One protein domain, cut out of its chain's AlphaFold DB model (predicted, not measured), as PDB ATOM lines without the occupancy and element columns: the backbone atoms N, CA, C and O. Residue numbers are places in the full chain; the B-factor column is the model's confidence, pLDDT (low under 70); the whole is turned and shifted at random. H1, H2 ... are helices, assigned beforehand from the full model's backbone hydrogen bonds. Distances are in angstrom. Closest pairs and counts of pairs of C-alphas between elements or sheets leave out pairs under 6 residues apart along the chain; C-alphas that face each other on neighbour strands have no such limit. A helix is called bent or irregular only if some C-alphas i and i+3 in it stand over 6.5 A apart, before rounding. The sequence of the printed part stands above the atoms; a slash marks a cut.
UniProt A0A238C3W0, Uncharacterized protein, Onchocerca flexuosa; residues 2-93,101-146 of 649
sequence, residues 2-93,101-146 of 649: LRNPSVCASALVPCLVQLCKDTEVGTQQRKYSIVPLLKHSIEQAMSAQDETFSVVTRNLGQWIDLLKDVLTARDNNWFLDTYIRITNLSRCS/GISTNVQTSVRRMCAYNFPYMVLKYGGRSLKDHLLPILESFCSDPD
ATOM      1  N   LEU A   2     -12.508  35.396 -14.695       35.19
ATOM      2  CA  LEU A   2     -12.323  33.980 -15.033       35.19
ATOM      3  C   LEU A   2     -13.731  33.392 -15.183       35.19
ATOM      4  O   LEU A   2     -14.430  33.219 -14.193       35.19
ATOM      5  N   ARG A   3     -14.195  33.213 -16.426       45.69
ATOM      6  CA  ARG A   3     -15.583  32.805 -16.738       45.69
ATOM      7  C   ARG A   3     -15.756  31.299 -16.975       45.69
ATOM      8  O   ARG A   3     -16.856  30.875 -17.300       45.69
ATOM      9  N   ASN A   4     -14.694  30.504 -16.844       52.72
ATOM     10  CA  ASN A   4     -14.726  29.065 -17.092       52.72
ATOM     11  C   ASN A   4     -14.281  28.291 -15.831       52.72
ATOM     12  O   ASN A   4     -13.100  28.383 -15.476       52.72
ATOM     13  N   PRO A   5     -15.177  27.527 -15.170       54.66
ATOM     14  CA  PRO A   5     -14.856  26.759 -13.966       54.66
ATOM     15  C   PRO A   5     -13.682  25.788 -14.129       54.66
ATOM     16  O   PRO A   5     -12.873  25.662 -13.211       54.66
ATOM     17  N   SER A   6     -13.501  25.165 -15.302       50.00
ATOM     18  CA  SER A   6     -12.381  24.236 -15.526       50.00
ATOM     19  C   SER A   6     -11.023  24.946 -15.587       50.00
ATOM     20  O   SER A   6     -10.017  24.396 -15.136       50.00
ATOM     21  N   VAL A   7     -10.985  26.201 -16.051       55.09
ATOM     22  CA  VAL A   7      -9.781  27.054 -16.018       55.09
ATOM     23  C   VAL A   7      -9.497  27.523 -14.588       55.09
ATOM     24  O   VAL A   7      -8.341  27.533 -14.172       55.09
ATOM     25  N   CYS A   8     -10.533  27.827 -13.797       57.66
ATOM     26  CA  CYS A   8     -10.369  28.095 -12.366       57.66
ATOM     27  C   CYS A   8      -9.797  26.871 -11.635       57.66
ATOM     28  O   CYS A   8      -8.774  26.989 -10.968       57.66
ATOM     29  N   ALA A   9     -10.404  25.691 -11.788       59.38
ATOM     30  CA  ALA A   9      -9.964  24.477 -11.101       59.38
ATOM     31  C   ALA A   9      -8.557  24.030 -11.525       59.38
ATOM     32  O   ALA A   9      -7.739  23.717 -10.664       59.38
ATOM     33  N   SER A  10      -8.230  24.054 -12.821       58.47
ATOM     34  CA  SER A  10      -6.885  23.684 -13.298       58.47
ATOM     35  C   SER A  10      -5.781  24.661 -12.874       58.47
ATOM     36  O   SER A  10      -4.632  24.238 -12.767       58.47
ATOM     37  N   ALA A  11      -6.108  25.922 -12.568       62.69
ATOM     38  CA  ALA A  11      -5.173  26.881 -11.974       62.69
ATOM     39  C   ALA A  11      -5.100  26.781 -10.436       62.69
ATOM     40  O   ALA A  11      -4.013  26.850  -9.866       62.69
ATOM     41  N   LEU A  12      -6.236  26.592  -9.756       65.69
ATOM     42  CA  LEU A  12      -6.318  26.546  -8.290       65.69
ATOM     43  C   LEU A  12      -5.818  25.226  -7.697       65.69
ATOM     44  O   LEU A  12      -5.260  25.229  -6.604       65.69
ATOM     45  N   VAL A  13      -5.987  24.098  -8.385       68.81
ATOM     46  CA  VAL A  13      -5.596  22.782  -7.855       68.81
ATOM     47  C   VAL A  13      -4.079  22.620  -7.688       68.81
ATOM     48  O   VAL A  13      -3.678  22.156  -6.622       68.81
ATOM     49  N   PRO A  14      -3.211  23.059  -8.622       67.88
ATOM     50  CA  PRO A  14      -1.774  23.164  -8.366       67.88
ATOM     51  C   PRO A  14      -1.446  24.023  -7.137       67.88
ATOM     52  O   PRO A  14      -0.583  23.638  -6.350       67.88
ATOM     53  N   CYS A  15      -2.166  25.129  -6.920       71.31
ATOM     54  CA  CYS A  15      -1.991  25.977  -5.738       71.31
ATOM     55  C   CYS A  15      -2.440  25.277  -4.445       71.31
ATOM     56  O   CYS A  15      -1.732  25.357  -3.448       71.31
ATOM     57  N   LEU A  16      -3.557  24.540  -4.452       72.25
ATOM     58  CA  LEU A  16      -4.016  23.738  -3.309       72.25
ATOM     59  C   LEU A  16      -3.047  22.589  -2.994       72.25
ATOM     60  O   LEU A  16      -2.728  22.360  -1.831       72.25
ATOM     61  N   VAL A  17      -2.534  21.895  -4.015       73.25
ATOM     62  CA  VAL A  17      -1.500  20.859  -3.852       73.25
ATOM     63  C   VAL A  17      -0.205  21.464  -3.305       73.25
ATOM     64  O   VAL A  17       0.414  20.858  -2.433       73.25
ATOM     65  N   GLN A  18       0.196  22.654  -3.758       76.56
ATOM     66  CA  GLN A  18       1.368  23.348  -3.222       76.56
ATOM     67  C   GLN A  18       1.148  23.796  -1.769       76.56
ATOM     68  O   GLN A  18       2.016  23.554  -0.940       76.56
ATOM     69  N   LEU A  19      -0.028  24.330  -1.431       75.69
ATOM     70  CA  LEU A  19      -0.409  24.700  -0.063       75.69
ATOM     71  C   LEU A  19      -0.433  23.484   0.888       75.69
ATOM     72  O   LEU A  19      -0.129  23.618   2.067       75.69
ATOM     73  N   CYS A  20      -0.746  22.285   0.380       73.69
ATOM     74  CA  CYS A  20      -0.639  21.035   1.145       73.69
ATOM     75  C   CYS A  20       0.809  20.534   1.305       73.69
ATOM     76  O   CYS A  20       1.080  19.793   2.247       73.69
ATOM     77  N   LYS A  21       1.722  20.894   0.391       72.38
ATOM     78  CA  LYS A  21       3.164  20.579   0.472       72.38
ATOM     79  C   LYS A  21       3.947  21.566   1.335       72.38
ATOM     80  O   LYS A  21       5.060  21.244   1.736       72.38
ATOM     81  N   ASP A  22       3.414  22.765   1.533       74.50
ATOM     82  CA  ASP A  22       4.115  23.862   2.180       74.50
ATOM     83  C   ASP A  22       4.379  23.550   3.663       74.50
ATOM     84  O   ASP A  22       3.459  23.389   4.468       74.50
ATOM     85  N   THR A  23       5.660  23.425   4.007       62.41
ATOM     86  CA  THR A  23       6.133  23.144   5.365       62.41
ATOM     87  C   THR A  23       6.252  24.396   6.232       62.41
ATOM     88  O   THR A  23       6.311  24.261   7.452       62.41
ATOM     89  N   GLU A  24       6.262  25.594   5.638       62.59
ATOM     90  CA  GLU A  24       6.189  26.863   6.375       62.59
ATOM     91  C   GLU A  24       4.758  27.102   6.889       62.59
ATOM     92  O   GLU A  24       4.552  27.702   7.948       62.59
ATOM     93  N   VAL A  25       3.755  26.520   6.217       63.94
ATOM     94  CA  VAL A  25       2.403  26.377   6.767       63.94
ATOM     95  C   VAL A  25       2.430  25.366   7.921       63.94
ATOM     96  O   VAL A  25       2.344  24.147   7.744       63.94
ATOM     97  N   GLY A  26       2.535  25.899   9.141       72.25
ATOM     98  CA  GLY A  26       2.601  25.117  10.375       72.25
ATOM     99  C   GLY A  26       1.457  24.104  10.530       72.25
ATOM    100  O   GLY A  26       0.338  24.302  10.052       72.25
ATOM    101  N   THR A  27       1.726  23.009  11.247       73.00
ATOM    102  CA  THR A  27       0.817  21.851  11.391       73.00
ATOM    103  C   THR A  27      -0.596  22.224  11.848       73.00
ATOM    104  O   THR A  27      -1.568  21.646  11.361       73.00
ATOM    105  N   GLN A  28      -0.742  23.225  12.725       72.38
ATOM    106  CA  GLN A  28      -2.052  23.756  13.114       72.38
ATOM    107  C   GLN A  28      -2.805  24.376  11.928       72.38
ATOM    108  O   GLN A  28      -3.972  24.057  11.729       72.38
ATOM    109  N   GLN A  29      -2.156  25.191  11.095       76.94
ATOM    110  CA  GLN A  29      -2.792  25.835   9.941       76.94
ATOM    111  C   GLN A  29      -3.184  24.805   8.863       76.94
ATOM    112  O   GLN A  29      -4.287  24.867   8.310       76.94
ATOM    113  N   ARG A  30      -2.351  23.773   8.635       78.25
ATOM    114  CA  ARG A  30      -2.728  22.633   7.771       78.25
ATOM    115  C   ARG A  30      -3.954  21.886   8.322       78.25
ATOM    116  O   ARG A  30      -4.881  21.587   7.571       78.25
ATOM    117  N   LYS A  31      -4.013  21.661   9.638       81.88
ATOM    118  CA  LYS A  31      -5.114  20.952  10.316       81.88
ATOM    119  C   LYS A  31      -6.428  21.740  10.401       81.88
ATOM    120  O   LYS A  31      -7.490  21.163  10.182       81.88
ATOM    121  N   TYR A  32      -6.375  23.025  10.747       84.38
ATOM    122  CA  TYR A  32      -7.553  23.841  11.073       84.38
ATOM    123  C   TYR A  32      -8.026  24.744   9.927       84.38
ATOM    124  O   TYR A  32      -9.170  25.189   9.962       84.38
ATOM    125  N   SER A  33      -7.208  24.977   8.893       83.75
ATOM    126  CA  SER A  33      -7.602  25.771   7.717       83.75
ATOM    127  C   SER A  33      -7.631  24.954   6.424       83.75
ATOM    128  O   SER A  33      -8.649  24.976   5.733       83.75
ATOM    129  N   ILE A  34      -6.580  24.185   6.101       85.56
ATOM    130  CA  ILE A  34      -6.544  23.430   4.829       85.56
ATOM    131  C   ILE A  34      -7.531  22.259   4.838       85.56
ATOM    132  O   ILE A  34      -8.317  22.132   3.900       85.56
ATOM    133  N   VAL A  35      -7.531  21.410   5.875       88.19
ATOM    134  CA  VAL A  35      -8.428  20.235   5.912       88.19
ATOM    135  C   VAL A  35      -9.910  20.638   5.772       88.19
ATOM    136  O   VAL A  35     -10.570  20.071   4.899       88.19
ATOM    137  N   PRO A  36     -10.457  21.629   6.514       89.75
ATOM    138  CA  PRO A  36     -11.833  22.088   6.298       89.75
ATOM    139  C   PRO A  36     -12.081  22.682   4.904       89.75
ATOM    140  O   PRO A  36     -13.116  22.389   4.304       89.75
ATOM    141  N   LEU A  37     -11.134  23.456   4.357       87.06
ATOM    142  CA  LEU A  37     -11.251  24.035   3.013       87.06
ATOM    143  C   LEU A  37     -11.340  22.953   1.928       87.06
ATOM    144  O   LEU A  37     -12.171  23.059   1.025       87.06
ATOM    145  N   LEU A  38     -10.530  21.893   2.025       89.62
ATOM    146  CA  LEU A  38     -10.588  20.763   1.095       89.62
ATOM    147  C   LEU A  38     -11.907  19.996   1.217       89.62
ATOM    148  O   LEU A  38     -12.519  19.703   0.193       89.62
ATOM    149  N   LYS A  39     -12.383  19.722   2.442       91.88
ATOM    150  CA  LYS A  39     -13.687  19.067   2.651       91.88
ATOM    151  C   LYS A  39     -14.821  19.852   1.997       91.88
ATOM    152  O   LYS A  39     -15.572  19.290   1.204       91.88
ATOM    153  N   HIS A  40     -14.872  21.159   2.251       89.00
ATOM    154  CA  HIS A  40     -15.877  22.040   1.665       89.00
ATOM    155  C   HIS A  40     -15.765  22.114   0.133       89.00
ATOM    156  O   HIS A  40     -16.780  22.079  -0.557       89.00
ATOM    157  N   SER A  41     -14.545  22.145  -0.412       87.75
ATOM    158  CA  SER A  41     -14.312  22.126  -1.867       87.75
ATOM    159  C   SER A  41     -14.819  20.834  -2.521       87.75
ATOM    160  O   SER A  41     -15.370  20.876  -3.620       87.75
ATOM    161  N   ILE A  42     -14.669  19.687  -1.847       90.75
ATOM    162  CA  ILE A  42     -15.189  18.400  -2.328       90.75
ATOM    163  C   ILE A  42     -16.720  18.377  -2.265       90.75
ATOM    164  O   ILE A  42     -17.356  17.994  -3.243       90.75
ATOM    165  N   GLU A  43     -17.316  18.830  -1.161       91.44
ATOM    166  CA  GLU A  43     -18.774  18.902  -1.004       91.44
ATOM    167  C   GLU A  43     -19.413  19.844  -2.040       91.44
ATOM    168  O   GLU A  43     -20.374  19.449  -2.698       91.44
ATOM    169  N   GLN A  44     -18.829  21.027  -2.281       88.44
ATOM    170  CA  GLN A  44     -19.265  21.928  -3.357       88.44
ATOM    171  C   GLN A  44     -19.198  21.259  -4.737       88.44
ATOM    172  O   GLN A  44     -20.172  21.312  -5.488       88.44
ATOM    173  N   ALA A  45     -18.082  20.605  -5.077       88.50
ATOM    174  CA  ALA A  45     -17.910  19.985  -6.390       88.50
ATOM    175  C   ALA A  45     -18.855  18.783  -6.603       88.50
ATOM    176  O   ALA A  45     -19.429  18.633  -7.683       88.50
ATOM    177  N   MET A  46     -19.100  17.980  -5.558       88.31
ATOM    178  CA  MET A  46     -20.116  16.914  -5.565       88.31
ATOM    179  C   MET A  46     -21.540  17.455  -5.771       88.31
ATOM    180  O   MET A  46     -22.358  16.789  -6.410       88.31
ATOM    181  N   SER A  47     -21.850  18.641  -5.235       87.62
ATOM    182  CA  SER A  47     -23.143  19.310  -5.431       87.62
ATOM    183  C   SER A  47     -23.280  19.971  -6.806       87.62
ATOM    184  O   SER A  47     -24.376  19.977  -7.359       87.62
ATOM    185  N   ALA A  48     -22.194  20.517  -7.361       86.00
ATOM    186  CA  ALA A  48     -22.195  21.193  -8.660       86.00
ATOM    187  C   ALA A  48     -22.194  20.222  -9.854       86.00
ATOM    188  O   ALA A  48     -22.794  20.526 -10.882       86.00
ATOM    189  N   GLN A  49     -21.526  19.068  -9.721       85.06
ATOM    190  CA  GLN A  49     -21.350  18.052 -10.775       85.06
ATOM    191  C   GLN A  49     -20.823  18.610 -12.113       85.06
ATOM    192  O   GLN A  49     -21.169  18.115 -13.186       85.06
ATOM    193  N   ASP A  50     -19.972  19.635 -12.048       84.31
ATOM    194  CA  ASP A  50     -19.300  20.224 -13.205       84.31
ATOM    195  C   ASP A  50     -17.870  19.673 -13.379       84.31
ATOM    196  O   ASP A  50     -17.421  18.781 -12.655       84.31
ATOM    197  N   GLU A  51     -17.120  20.217 -14.340       83.69
ATOM    198  CA  GLU A  51     -15.728  19.824 -14.606       83.69
ATOM    199  C   GLU A  51     -14.816  19.887 -13.366       83.69
ATOM    200  O   GLU A  51     -13.847  19.126 -13.276       83.69
ATOM    201  N   THR A  52     -15.111  20.750 -12.382       85.19
ATOM    202  CA  THR A  52     -14.303  20.836 -11.155       85.19
ATOM    203  C   THR A  52     -14.360  19.537 -10.352       85.19
ATOM    204  O   THR A  52     -13.358  19.165  -9.738       85.19
ATOM    205  N   PHE A  53     -15.463  18.784 -10.435       89.12
ATOM    206  CA  PHE A  53     -15.653  17.522  -9.723       89.12
ATOM    207  C   PHE A  53     -14.665  16.436 -10.167       89.12
ATOM    208  O   PHE A  53     -14.115  15.724  -9.323       89.12
ATOM    209  N   SER A  54     -14.343  16.360 -11.464       89.25
ATOM    210  CA  SER A  54     -13.299  15.451 -11.960       89.25
ATOM    211  C   SER A  54     -11.907  15.872 -11.474       89.25
ATOM    212  O   SER A  54     -11.141  15.038 -10.986       89.25
ATOM    213  N   VAL A  55     -11.585  17.174 -11.505       88.69
ATOM    214  CA  VAL A  55     -10.274  17.671 -11.043       88.69
ATOM    215  C   VAL A  55     -10.093  17.465  -9.531       88.69
ATOM    216  O   VAL A  55      -9.028  17.024  -9.100       88.69
ATOM    217  N   VAL A  56     -11.131  17.711  -8.730       89.94
ATOM    218  CA  VAL A  56     -11.161  17.419  -7.288       89.94
ATOM    219  C   VAL A  56     -10.948  15.923  -7.037       89.94
ATOM    220  O   VAL A  56     -10.019  15.540  -6.323       89.94
ATOM    221  N   THR A  57     -11.736  15.069  -7.696       93.00
ATOM    222  CA  THR A  57     -11.646  13.605  -7.562       93.00
ATOM    223  C   THR A  57     -10.259  13.080  -7.932       93.00
ATOM    224  O   THR A  57      -9.737  12.193  -7.257       93.00
ATOM    225  N   ARG A  58      -9.612  13.660  -8.953       91.50
ATOM    226  CA  ARG A  58      -8.251  13.302  -9.384       91.50
ATOM    227  C   ARG A  58      -7.186  13.527  -8.311       91.50
ATOM    228  O   ARG A  58      -6.217  12.774  -8.272       91.50
ATOM    229  N   ASN A  59      -7.331  14.539  -7.460       90.88
ATOM    230  CA  ASN A  59      -6.283  14.934  -6.510       90.88
ATOM    231  C   ASN A  59      -6.503  14.369  -5.097       90.88
ATOM    232  O   ASN A  59      -5.620  14.490  -4.250       90.88
ATOM    233  N   LEU A  60      -7.638  13.702  -4.858       92.12
ATOM    234  CA  LEU A  60      -8.056  13.208  -3.546       92.12
ATOM    235  C   LEU A  60      -6.988  12.348  -2.845       92.12
ATOM    236  O   LEU A  60      -6.650  12.622  -1.695       92.12
ATOM    237  N   GLY A  61      -6.408  11.360  -3.538       91.88
ATOM    238  CA  GLY A  61      -5.356  10.506  -2.972       91.88
ATOM    239  C   GLY A  61      -4.089  11.287  -2.603       91.88
ATOM    240  O   GLY A  61      -3.537  11.108  -1.519       91.88
ATOM    241  N   GLN A  62      -3.672  12.231  -3.456       90.62
ATOM    242  CA  GLN A  62      -2.511  13.084  -3.191       90.62
ATOM    243  C   GLN A  62      -2.738  14.019  -1.993       90.62
ATOM    244  O   GLN A  62      -1.824  14.210  -1.193       90.62
ATOM    245  N   TRP A  63      -3.939  14.580  -1.829       91.00
ATOM    246  CA  TRP A  63      -4.266  15.413  -0.666       91.00
ATOM    247  C   TRP A  63      -4.287  14.615   0.642       91.00
ATOM    248  O   TRP A  63      -3.778  15.099   1.652       91.00
ATOM    249  N   ILE A  64      -4.817  13.386   0.627       92.38
ATOM    250  CA  ILE A  64      -4.799  12.502   1.805       92.38
ATOM    251  C   ILE A  64      -3.355  12.137   2.190       92.38
ATOM    252  O   ILE A  64      -3.053  12.050   3.382       92.38
ATOM    253  N   ASP A  65      -2.451  11.978   1.216       90.94
ATOM    254  CA  ASP A  65      -1.043  11.681   1.498       90.94
ATOM    255  C   ASP A  65      -0.253  12.881   2.034       90.94
ATOM    256  O   ASP A  65       0.496  12.739   2.999       90.94
ATOM    257  N   LEU A  66      -0.445  14.067   1.452       90.00
ATOM    258  CA  LEU A  66       0.239  15.297   1.878       90.00
ATOM    259  C   LEU A  66      -0.195  15.786   3.270       90.00
ATOM    260  O   LEU A  66       0.534  16.538   3.911       90.00
ATOM    261  N   LEU A  67      -1.368  15.357   3.744       89.12
ATOM    262  CA  LEU A  67      -1.935  15.746   5.040       89.12
ATOM    263  C   LEU A  67      -1.975  14.586   6.052       89.12
ATOM    264  O   LEU A  67      -2.573  14.713   7.122       89.12
ATOM    265  N   LYS A  68      -1.351  13.438   5.748       89.94
ATOM    266  CA  LYS A  68      -1.422  12.215   6.578       89.94
ATOM    267  C   LYS A  68      -0.895  12.371   8.009       89.94
ATOM    268  O   LYS A  68      -1.239  11.547   8.851       89.94
ATOM    269  N   ASP A  69      -0.099  13.404   8.268       88.81
ATOM    270  CA  ASP A  69       0.431  13.796   9.577       88.81
ATOM    271  C   ASP A  69      -0.559  14.625  10.422       88.81
ATOM    272  O   ASP A  69      -0.480  14.608  11.650       88.81
ATOM    273  N   VAL A  70      -1.513  15.323   9.791       90.31
ATOM    274  CA  VAL A  70      -2.496  16.192  10.471       90.31
ATOM    275  C   VAL A  70      -3.926  15.633  10.511       90.31
ATOM    276  O   VAL A  70      -4.723  16.067  11.348       90.31
ATOM    277  N   LEU A  71      -4.264  14.670   9.644       91.88
ATOM    278  CA  LEU A  71      -5.601  14.064   9.550       91.88
ATOM    279  C   LEU A  71      -5.938  13.173  10.761       91.88
ATOM    280  O   LEU A  71      -5.308  12.137  10.980       91.88
ATOM    281  N   THR A  72      -6.998  13.507  11.503       93.19
ATOM    282  CA  THR A  72      -7.481  12.683  12.629       93.19
ATOM    283  C   THR A  72      -8.228  11.437  12.148       93.19
ATOM    284  O   THR A  72      -8.635  11.349  10.990       93.19
ATOM    285  N   ALA A  73      -8.493  10.470  13.034       91.62
ATOM    286  CA  ALA A  73      -9.292   9.286  12.691       91.62
ATOM    287  C   ALA A  73     -10.668   9.638  12.076       91.62
ATOM    288  O   ALA A  73     -11.086   8.989  11.121       91.62
ATOM    289  N   ARG A  74     -11.329  10.709  12.547       93.38
ATOM    290  CA  ARG A  74     -12.602  11.179  11.964       93.38
ATOM    291  C   ARG A  74     -12.428  11.730  10.550       93.38
ATOM    292  O   ARG A  74     -13.312  11.559   9.720       93.38
ATOM    293  N   ASP A  75     -11.303  12.387  10.272       93.88
ATOM    294  CA  ASP A  75     -11.010  12.914   8.938       93.88
ATOM    295  C   ASP A  75     -10.699  11.782   7.964       93.88
ATOM    296  O   ASP A  75     -11.242  11.763   6.867       93.88
ATOM    297  N   ASN A  76      -9.893  10.805   8.389       93.19
ATOM    298  CA  ASN A  76      -9.590   9.620   7.591       93.19
ATOM    299  C   ASN A  76     -10.880   8.864   7.217       93.19
ATOM    300  O   ASN A  76     -11.048   8.553   6.039       93.19
ATOM    301  N   ASN A  77     -11.801   8.646   8.168       93.25
ATOM    302  CA  ASN A  77     -13.119   8.061   7.886       93.25
ATOM    303  C   ASN A  77     -13.922   8.932   6.906       93.25
ATOM    304  O   ASN A  77     -14.310   8.438   5.856       93.25
ATOM    305  N   TRP A  78     -14.066  10.240   7.174       95.88
ATOM    306  CA  TRP A  78     -14.778  11.163   6.278       95.88
ATOM    307  C   TRP A  78     -14.233  11.111   4.841       95.88
ATOM    308  O   TRP A  78     -15.017  11.154   3.896       95.88
ATOM    309  N   PHE A  79     -12.915  10.989   4.646       95.75
ATOM    310  CA  PHE A  79     -12.306  10.879   3.314       95.75
ATOM    311  C   PHE A  79     -12.642   9.551   2.613       95.75
ATOM    312  O   PHE A  79     -12.934   9.566   1.417       95.75
ATOM    313  N   LEU A  80     -12.676   8.431   3.345       94.69
ATOM    314  CA  LEU A  80     -13.122   7.135   2.818       94.69
ATOM    315  C   LEU A  80     -14.617   7.160   2.466       94.69
ATOM    316  O   LEU A  80     -14.981   6.841   1.334       94.69
ATOM    317  N   ASP A  81     -15.464   7.618   3.390       94.81
ATOM    318  CA  ASP A  81     -16.910   7.763   3.182       94.81
ATOM    319  C   ASP A  81     -17.197   8.653   1.967       94.81
ATOM    320  O   ASP A  81     -18.102   8.388   1.179       94.81
ATOM    321  N   THR A  82     -16.418   9.725   1.800       95.50
ATOM    322  CA  THR A  82     -16.565  10.662   0.682       95.50
ATOM    323  C   THR A  82     -16.153  10.028  -0.638       95.50
ATOM    324  O   THR A  82     -16.898  10.160  -1.604       95.50
ATOM    325  N   TYR A  83     -15.058   9.266  -0.685       96.00
ATOM    326  CA  TYR A  83     -14.703   8.487  -1.875       96.00
ATOM    327  C   TYR A  83     -15.813   7.495  -2.264       96.00
ATOM    328  O   TYR A  83     -16.221   7.471  -3.423       96.00
ATOM    329  N   ILE A  84     -16.376   6.762  -1.293       94.62
ATOM    330  CA  ILE A  84     -17.494   5.828  -1.518       94.62
ATOM    331  C   ILE A  84     -18.737   6.570  -2.052       94.62
ATOM    332  O   ILE A  84     -19.369   6.122  -3.017       94.62
ATOM    333  N   ARG A  85     -19.077   7.741  -1.484       94.19
ATOM    334  CA  ARG A  85     -20.173   8.585  -1.998       94.19
ATOM    335  C   ARG A  85     -19.912   9.045  -3.434       94.19
ATOM    336  O   ARG A  85     -20.838   8.986  -4.237       94.19
ATOM    337  N   ILE A  86     -18.686   9.451  -3.775       94.00
ATOM    338  CA  ILE A  86     -18.308   9.850  -5.143       94.00
ATOM    339  C   ILE A  86     -18.473   8.670  -6.113       94.00
ATOM    340  O   ILE A  86     -19.144   8.818  -7.134       94.00
ATOM    341  N   THR A  87     -17.953   7.481  -5.782       92.75
ATOM    342  CA  THR A  87     -18.070   6.298  -6.658       92.75
ATOM    343  C   THR A  87     -19.513   5.864  -6.902       92.75
ATOM    344  O   THR A  87     -19.823   5.388  -7.992       92.75
ATOM    345  N   ASN A  88     -20.407   6.053  -5.927       89.06
ATOM    346  CA  ASN A  88     -21.826   5.722  -6.076       89.06
ATOM    347  C   ASN A  88     -22.597   6.813  -6.838       89.06
ATOM    348  O   ASN A  88     -23.332   6.502  -7.775       89.06
ATOM    349  N   LEU A  89     -22.382   8.091  -6.501       85.06
ATOM    350  CA  LEU A  89     -23.027   9.235  -7.156       85.06
ATOM    351  C   LEU A  89     -22.802   9.215  -8.676       85.06
ATOM    352  O   LEU A  89     -23.749   9.374  -9.444       85.06
ATOM    353  N   SER A  90     -21.575   8.915  -9.110       77.94
ATOM    354  CA  SER A  90     -21.200   8.860 -10.529       77.94
ATOM    355  C   SER A  90     -21.749   7.664 -11.316       77.94
ATOM    356  O   SER A  90     -21.477   7.553 -12.515       77.94
ATOM    357  N   ARG A  91     -22.517   6.774 -10.670       73.06
ATOM    358  CA  ARG A  91     -23.169   5.601 -11.282       73.06
ATOM    359  C   ARG A  91     -24.699   5.719 -11.347       73.06
ATOM    360  O   ARG A  91     -25.310   5.045 -12.170       73.06
ATOM    361  N   CYS A  92     -25.323   6.557 -10.514       62.19
ATOM    362  CA  CYS A  92     -26.786   6.601 -10.366       62.19
ATOM    363  C   CYS A  92     -27.533   7.489 -11.381       62.19
ATOM    364  O   CYS A  92     -28.729   7.291 -11.579       62.19
ATOM    365  N   SER A  93     -26.872   8.448 -12.039       57.25
ATOM    366  CA  SER A  93     -27.523   9.480 -12.878       57.25
ATOM    367  C   SER A  93     -27.968   9.018 -14.283       57.25
ATOM    368  O   SER A  93     -27.972   9.811 -15.222       57.25
ATOM    369  N   GLY A 101     -25.522  15.579 -22.416       58.09
ATOM    370  CA  GLY A 101     -24.289  14.866 -22.810       58.09
ATOM    371  C   GLY A 101     -22.989  15.412 -22.185       58.09
ATOM    372  O   GLY A 101     -21.963  14.738 -22.181       58.09
ATOM    373  N   ILE A 102     -23.021  16.621 -21.611       60.06
ATOM    374  CA  ILE A 102     -21.917  17.167 -20.803       60.06
ATOM    375  C   ILE A 102     -21.835  16.443 -19.448       60.06
ATOM    376  O   ILE A 102     -20.748  16.058 -19.025       60.06
ATOM    377  N   SER A 103     -22.976  16.186 -18.798       67.81
ATOM    378  CA  SER A 103     -23.022  15.510 -17.491       67.81
ATOM    379  C   SER A 103     -22.504  14.072 -17.582       67.81
ATOM    380  O   SER A 103     -21.692  13.656 -16.758       67.81
ATOM    381  N   THR A 104     -22.868  13.329 -18.633       74.81
ATOM    382  CA  THR A 104     -22.346  11.967 -18.855       74.81
ATOM    383  C   THR A 104     -20.823  11.943 -18.994       74.81
ATOM    384  O   THR A 104     -20.174  11.059 -18.435       74.81
ATOM    385  N   ASN A 105     -20.240  12.944 -19.663       81.75
ATOM    386  CA  ASN A 105     -18.790  13.056 -19.827       81.75
ATOM    387  C   ASN A 105     -18.094  13.409 -18.504       81.75
ATOM    388  O   ASN A 105     -17.086  12.783 -18.167       81.75
ATOM    389  N   VAL A 106     -18.650  14.340 -17.717       87.19
ATOM    390  CA  VAL A 106     -18.147  14.646 -16.367       87.19
ATOM    391  C   VAL A 106     -18.196  13.399 -15.485       87.19
ATOM    392  O   VAL A 106     -17.182  13.048 -14.887       87.19
ATOM    393  N   GLN A 107     -19.319  12.676 -15.443       87.94
ATOM    394  CA  GLN A 107     -19.459  11.503 -14.575       87.94
ATOM    395  C   GLN A 107     -18.528  10.349 -14.975       87.94
ATOM    396  O   GLN A 107     -17.909   9.746 -14.101       87.94
ATOM    397  N   THR A 108     -18.345  10.070 -16.270       91.62
ATOM    398  CA  THR A 108     -17.325   9.105 -16.730       91.62
ATOM    399  C   THR A 108     -15.909   9.570 -16.381       91.62
ATOM    400  O   THR A 108     -15.119   8.784 -15.851       91.62
ATOM    401  N   SER A 109     -15.600  10.858 -16.564       92.19
ATOM    402  CA  SER A 109     -14.317  11.440 -16.155       92.19
ATOM    403  C   SER A 109     -14.077  11.269 -14.647       92.19
ATOM    404  O   SER A 109     -12.983  10.864 -14.256       92.19
ATOM    405  N   VAL A 110     -15.098  11.470 -13.804       94.44
ATOM    406  CA  VAL A 110     -15.044  11.241 -12.349       94.44
ATOM    407  C   VAL A 110     -14.822   9.761 -12.017       94.44
ATOM    408  O   VAL A 110     -13.883   9.467 -11.280       94.44
ATOM    409  N   ARG A 111     -15.580   8.811 -12.598       95.62
ATOM    410  CA  ARG A 111     -15.357   7.361 -12.368       95.62
ATOM    411  C   ARG A 111     -13.930   6.939 -12.736       95.62
ATOM    412  O   ARG A 111     -13.269   6.252 -11.958       95.62
ATOM    413  N   ARG A 112     -13.410   7.437 -13.862       96.25
ATOM    414  CA  ARG A 112     -12.024   7.226 -14.315       96.25
ATOM    415  C   ARG A 112     -10.994   7.810 -13.335       96.25
ATOM    416  O   ARG A 112      -9.961   7.189 -13.092       96.25
ATOM    417  N   MET A 113     -11.266   8.975 -12.740       95.81
ATOM    418  CA  MET A 113     -10.406   9.567 -11.703       95.81
ATOM    419  C   MET A 113     -10.501   8.829 -10.356       95.81
ATOM    420  O   MET A 113      -9.504   8.767  -9.632       95.81
ATOM    421  N   CYS A 114     -11.642   8.210 -10.032       97.19
ATOM    422  CA  CYS A 114     -11.753   7.304  -8.887       97.19
ATOM    423  C   CYS A 114     -10.919   6.036  -9.091       97.19
ATOM    424  O   CYS A 114     -10.166   5.677  -8.186       97.19
ATOM    425  N   ALA A 115     -11.017   5.397 -10.262       97.62
ATOM    426  CA  ALA A 115     -10.225   4.220 -10.624       97.62
ATOM    427  C   ALA A 115      -8.713   4.507 -10.567       97.62
ATOM    428  O   ALA A 115      -7.958   3.735  -9.982       97.62
ATOM    429  N   TYR A 116      -8.282   5.670 -11.072       96.06
ATOM    430  CA  TYR A 116      -6.896   6.144 -10.964       96.06
ATOM    431  C   TYR A 116      -6.400   6.271  -9.508       96.06
ATOM    432  O   TYR A 116      -5.271   5.886  -9.211       96.06
ATOM    433  N   ASN A 117      -7.232   6.773  -8.588       96.00
ATOM    434  CA  ASN A 117      -6.875   6.911  -7.168       96.00
ATOM    435  C   ASN A 117      -7.091   5.640  -6.328       96.00
ATOM    436  O   ASN A 117      -6.663   5.594  -5.172       96.00
ATOM    437  N   PHE A 118      -7.729   4.602  -6.875       97.31
ATOM    438  CA  PHE A 118      -8.092   3.399  -6.126       97.31
ATOM    439  C   PHE A 118      -6.903   2.685  -5.439       97.31
ATOM    440  O   PHE A 118      -7.058   2.320  -4.272       97.31
ATOM    441  N   PRO A 119      -5.696   2.561  -6.038       96.38
ATOM    442  CA  PRO A 119      -4.539   1.988  -5.340       96.38
ATOM    443  C   PRO A 119      -4.139   2.765  -4.085       96.38
ATOM    444  O   PRO A 119      -3.773   2.157  -3.081       96.38
ATOM    445  N   TYR A 120      -4.260   4.099  -4.088       95.75
ATOM    446  CA  TYR A 120      -3.997   4.889  -2.885       95.75
ATOM    447  C   TYR A 120      -5.052   4.623  -1.802       95.75
ATOM    448  O   TYR A 120      -4.718   4.488  -0.625       95.75
ATOM    449  N   MET A 121      -6.323   4.479  -2.190       96.25
ATOM    450  CA  MET A 121      -7.393   4.127  -1.251       96.25
ATOM    451  C   MET A 121      -7.171   2.734  -0.636       96.25
ATOM    452  O   MET A 121      -7.372   2.564   0.566       96.25
ATOM    453  N   VAL A 122      -6.671   1.764  -1.407       95.75
ATOM    454  CA  VAL A 122      -6.238   0.456  -0.879       95.75
ATOM    455  C   VAL A 122      -5.050   0.596   0.076       95.75
ATOM    456  O   VAL A 122      -5.132   0.101   1.198       95.75
ATOM    457  N   LEU A 123      -3.986   1.308  -0.310       94.44
ATOM    458  CA  LEU A 123      -2.810   1.548   0.543       94.44
ATOM    459  C   LEU A 123      -3.190   2.187   1.891       94.44
ATOM    460  O   LEU A 123      -2.639   1.832   2.932       94.44
ATOM    461  N   LYS A 124      -4.138   3.129   1.876       93.94
ATOM    462  CA  LYS A 124      -4.528   3.921   3.048       93.94
ATOM    463  C   LYS A 124      -5.594   3.252   3.930       93.94
ATOM    464  O   LYS A 124      -5.569   3.457   5.144       93.94
ATOM    465  N   TYR A 125      -6.518   2.480   3.351       93.50
ATOM    466  CA  TYR A 125      -7.719   1.973   4.042       93.50
ATOM    467  C   TYR A 125      -7.938   0.451   3.942       93.50
ATOM    468  O   TYR A 125      -8.791  -0.092   4.650       93.50
ATOM    469  N   GLY A 126      -7.166  -0.263   3.115       87.44
ATOM    470  CA  GLY A 126      -7.345  -1.696   2.848       87.44
ATOM    471  C   GLY A 126      -7.347  -2.562   4.109       87.44
ATOM    472  O   GLY A 126      -8.239  -3.387   4.286       87.44
ATOM    473  N   GLY A 127      -6.444  -2.296   5.057       84.75
ATOM    474  CA  GLY A 127      -6.360  -3.034   6.326       84.75
ATOM    475  C   GLY A 127      -7.586  -2.931   7.251       84.75
ATOM    476  O   GLY A 127      -7.589  -3.571   8.298       84.75
ATOM    477  N   ARG A 128      -8.607  -2.129   6.909       78.88
ATOM    478  CA  ARG A 128      -9.867  -2.005   7.671       78.88
ATOM    479  C   ARG A 128     -11.137  -2.197   6.845       78.88
ATOM    480  O   ARG A 128     -12.137  -2.611   7.414       78.88
ATOM    481  N   SER A 129     -11.118  -1.873   5.551       84.94
ATOM    482  CA  SER A 129     -12.343  -1.791   4.729       84.94
ATOM    483  C   SER A 129     -12.199  -2.423   3.340       84.94
ATOM    484  O   SER A 129     -12.982  -2.125   2.434       84.94
ATOM    485  N   LEU A 130     -11.197  -3.293   3.145       87.94
ATOM    486  CA  LEU A 130     -10.967  -3.959   1.861       87.94
ATOM    487  C   LEU A 130     -12.192  -4.753   1.392       87.94
ATOM    488  O   LEU A 130     -12.644  -4.558   0.268       87.94
ATOM    489  N   LYS A 131     -12.734  -5.629   2.243       87.62
ATOM    490  CA  LYS A 131     -13.781  -6.580   1.841       87.62
ATOM    491  C   LYS A 131     -15.160  -5.940   1.740       87.62
ATOM    492  O   LYS A 131     -15.865  -6.190   0.770       87.62
ATOM    493  N   ASP A 132     -15.502  -5.068   2.681       87.94
ATOM    494  CA  ASP A 132     -16.855  -4.511   2.784       87.94
ATOM    495  C   ASP A 132     -17.116  -3.373   1.784       87.94
ATOM    496  O   ASP A 132     -18.267  -3.113   1.430       87.94
ATOM    497  N   HIS A 133     -16.066  -2.665   1.344       89.88
ATOM    498  CA  HIS A 133     -16.199  -1.451   0.525       89.88
ATOM    499  C   HIS A 133     -15.280  -1.426  -0.702       89.88
ATOM    500  O   HIS A 133     -15.748  -1.147  -1.805       89.88
ATOM    501  N   LEU A 134     -13.979  -1.706  -0.553       94.44
ATOM    502  CA  LEU A 134     -13.027  -1.487  -1.653       94.44
ATOM    503  C   LEU A 134     -13.083  -2.577  -2.739       94.44
ATOM    504  O   LEU A 134     -12.990  -2.238  -3.915       94.44
ATOM    505  N   LEU A 135     -13.281  -3.854  -2.393       94.19
ATOM    506  CA  LEU A 135     -13.433  -4.928  -3.385       94.19
ATOM    507  C   LEU A 135     -14.691  -4.751  -4.264       94.19
ATOM    508  O   LEU A 135     -14.525  -4.765  -5.483       94.19
ATOM    509  N   PRO A 136     -15.899  -4.467  -3.727       95.00
ATOM    510  CA  PRO A 136     -17.065  -4.127  -4.554       95.00
ATOM    511  C   PRO A 136     -16.848  -2.909  -5.470       95.00
ATOM    512  O   PRO A 136     -17.375  -2.858  -6.583       95.00
ATOM    513  N   ILE A 137     -16.052  -1.926  -5.030       96.44
ATOM    514  CA  ILE A 137     -15.663  -0.780  -5.863       96.44
ATOM    515  C   ILE A 137     -14.733  -1.228  -7.005       96.44
ATOM    516  O   ILE A 137     -15.000  -0.884  -8.158       96.44
ATOM    517  N   LEU A 138     -13.713  -2.050  -6.730       97.19
ATOM    518  CA  LEU A 138     -12.820  -2.611  -7.753       97.19
ATOM    519  C   LEU A 138     -13.577  -3.448  -8.791       97.19
ATOM    520  O   LEU A 138     -13.393  -3.245  -9.991       97.19
ATOM    521  N   GLU A 139     -14.446  -4.356  -8.341       95.75
ATOM    522  CA  GLU A 139     -15.318  -5.160  -9.208       95.75
ATOM    523  C   GLU A 139     -16.171  -4.259 -10.114       95.75
ATOM    524  O   GLU A 139     -16.291  -4.521 -11.312       95.75
ATOM    525  N   SER A 140     -16.682  -3.142  -9.580       95.56
ATOM    526  CA  SER A 140     -17.463  -2.179 -10.360       95.56
ATOM    527  C   SER A 140     -16.659  -1.360 -11.371       95.56
ATOM    528  O   SER A 140     -17.208  -1.015 -12.412       95.56
ATOM    529  N   PHE A 141     -15.374  -1.081 -11.124       97.31
ATOM    530  CA  PHE A 141     -14.518  -0.447 -12.131       97.31
ATOM    531  C   PHE A 141     -14.048  -1.438 -13.202       97.31
ATOM    532  O   PHE A 141     -13.866  -1.054 -14.352       97.31
ATOM    533  N   CYS A 142     -13.879  -2.717 -12.849       97.19
ATOM    534  CA  CYS A 142     -13.539  -3.777 -13.805       97.19
ATOM    535  C   CYS A 142     -14.707  -4.138 -14.737       97.19
ATOM    536  O   CYS A 142     -14.467  -4.648 -15.826       97.19
ATOM    537  N   SER A 143     -15.941  -3.836 -14.324       95.75
ATOM    538  CA  SER A 143     -17.186  -4.032 -15.082       95.75
ATOM    539  C   SER A 143     -17.864  -2.713 -15.502       95.75
ATOM    540  O   SER A 143     -19.037  -2.705 -15.877       95.75
ATOM    541  N   ASP A 144     -17.147  -1.582 -15.450       96.31
ATOM    542  CA  ASP A 144     -17.695  -0.279 -15.842       96.31
ATOM    543  C   ASP A 144     -18.051  -0.270 -17.340       96.31
ATOM    544  O   ASP A 144     -17.243  -0.737 -18.150       96.31
ATOM    545  N   PRO A 145     -19.211   0.275 -17.758       93.19
ATOM    546  CA  PRO A 145     -19.576   0.336 -19.174       93.19
ATOM    547  C   PRO A 145     -18.580   1.125 -20.040       93.19
ATOM    548  O   PRO A 145     -18.571   0.937 -21.254       93.19
ATOM    549  N   ASP A 146     -17.745   1.988 -19.450       94.69
ATOM    550  CA  ASP A 146     -16.805   2.835 -20.181       94.69
ATOM    551  C   ASP A 146     -15.365   2.280 -20.214       94.69
ATOM    552  O   ASP A 146     -14.747   1.996 -19.181       94.69
TER     553      ASP A 146
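This is residues 2 to 93 and 101 to 146 of the 649 residues of an uncharacterized protein of Onchocerca flexuosa (UniProt A0A238C3W0). A flat up-and-down bundle: H1, H3 and H5a stand side by side and run the same way, H2 and H4 form a second layer over one side of them and run the other way, against H3, and H5b folds back beside H5a. The printed part has 138 residues with five named helices, H1 to H5, no named strand: all helix. It is compact, radius of gyration of the C-alphas 15.0 A, spanning 45 by 43 by 19 A.

Find C-alpha 5 at (-14.856, 26.759, -13.966): H1, residues 5 to 21, begins there. Then come H2, 27 to 48, 30.5 A; H3, 51 to 66; H4, 73 to 92, 29.1 A. H5, 101 to 142, by its hydrogen bonds assigned as one helix, is bent, C-alphas 128 and 131 being 8.4 A apart: its arms are H5a, 101 to 128, 37.7 A, and H5b, 131 to 142, which ends with C-alpha 142 at (-13.539, -3.777, -13.805).

At the hub, H3, look for its closest C-alphas: Ser 54 to Val 110 of H5a, 4.6 A; Glu 51 to Ser 6 of H1, 5.6 A; Phe 53 to Ala 45 of H2, 4.7 A, a hairpin touching with residues 41 to 46 of H2 and 52 to 57 of H3 alone. H5a touches H4, closest C-alphas Gln 107 and Ser 90, 5.1 A, and H5b, Ala 115 and Phe 141, 6.5 A. O i to N i+4 pairs are within hydrogen-bond range in 11 of 13 for H1, 16 of 18 for H2, 10 of 12 for H3, 15 of 16 for H4, 19 of 24 for H5a and 6 of 8 for H5b.

At the cut, residues 94 to 100 are not printed; C-alphas 93 and 101 are 11.8 A apart. Of the links printed whole, none is long. Look for pLDDT under 70 at residues 2 to 14, 23 to 25, 92 to 93 and 101 to 103.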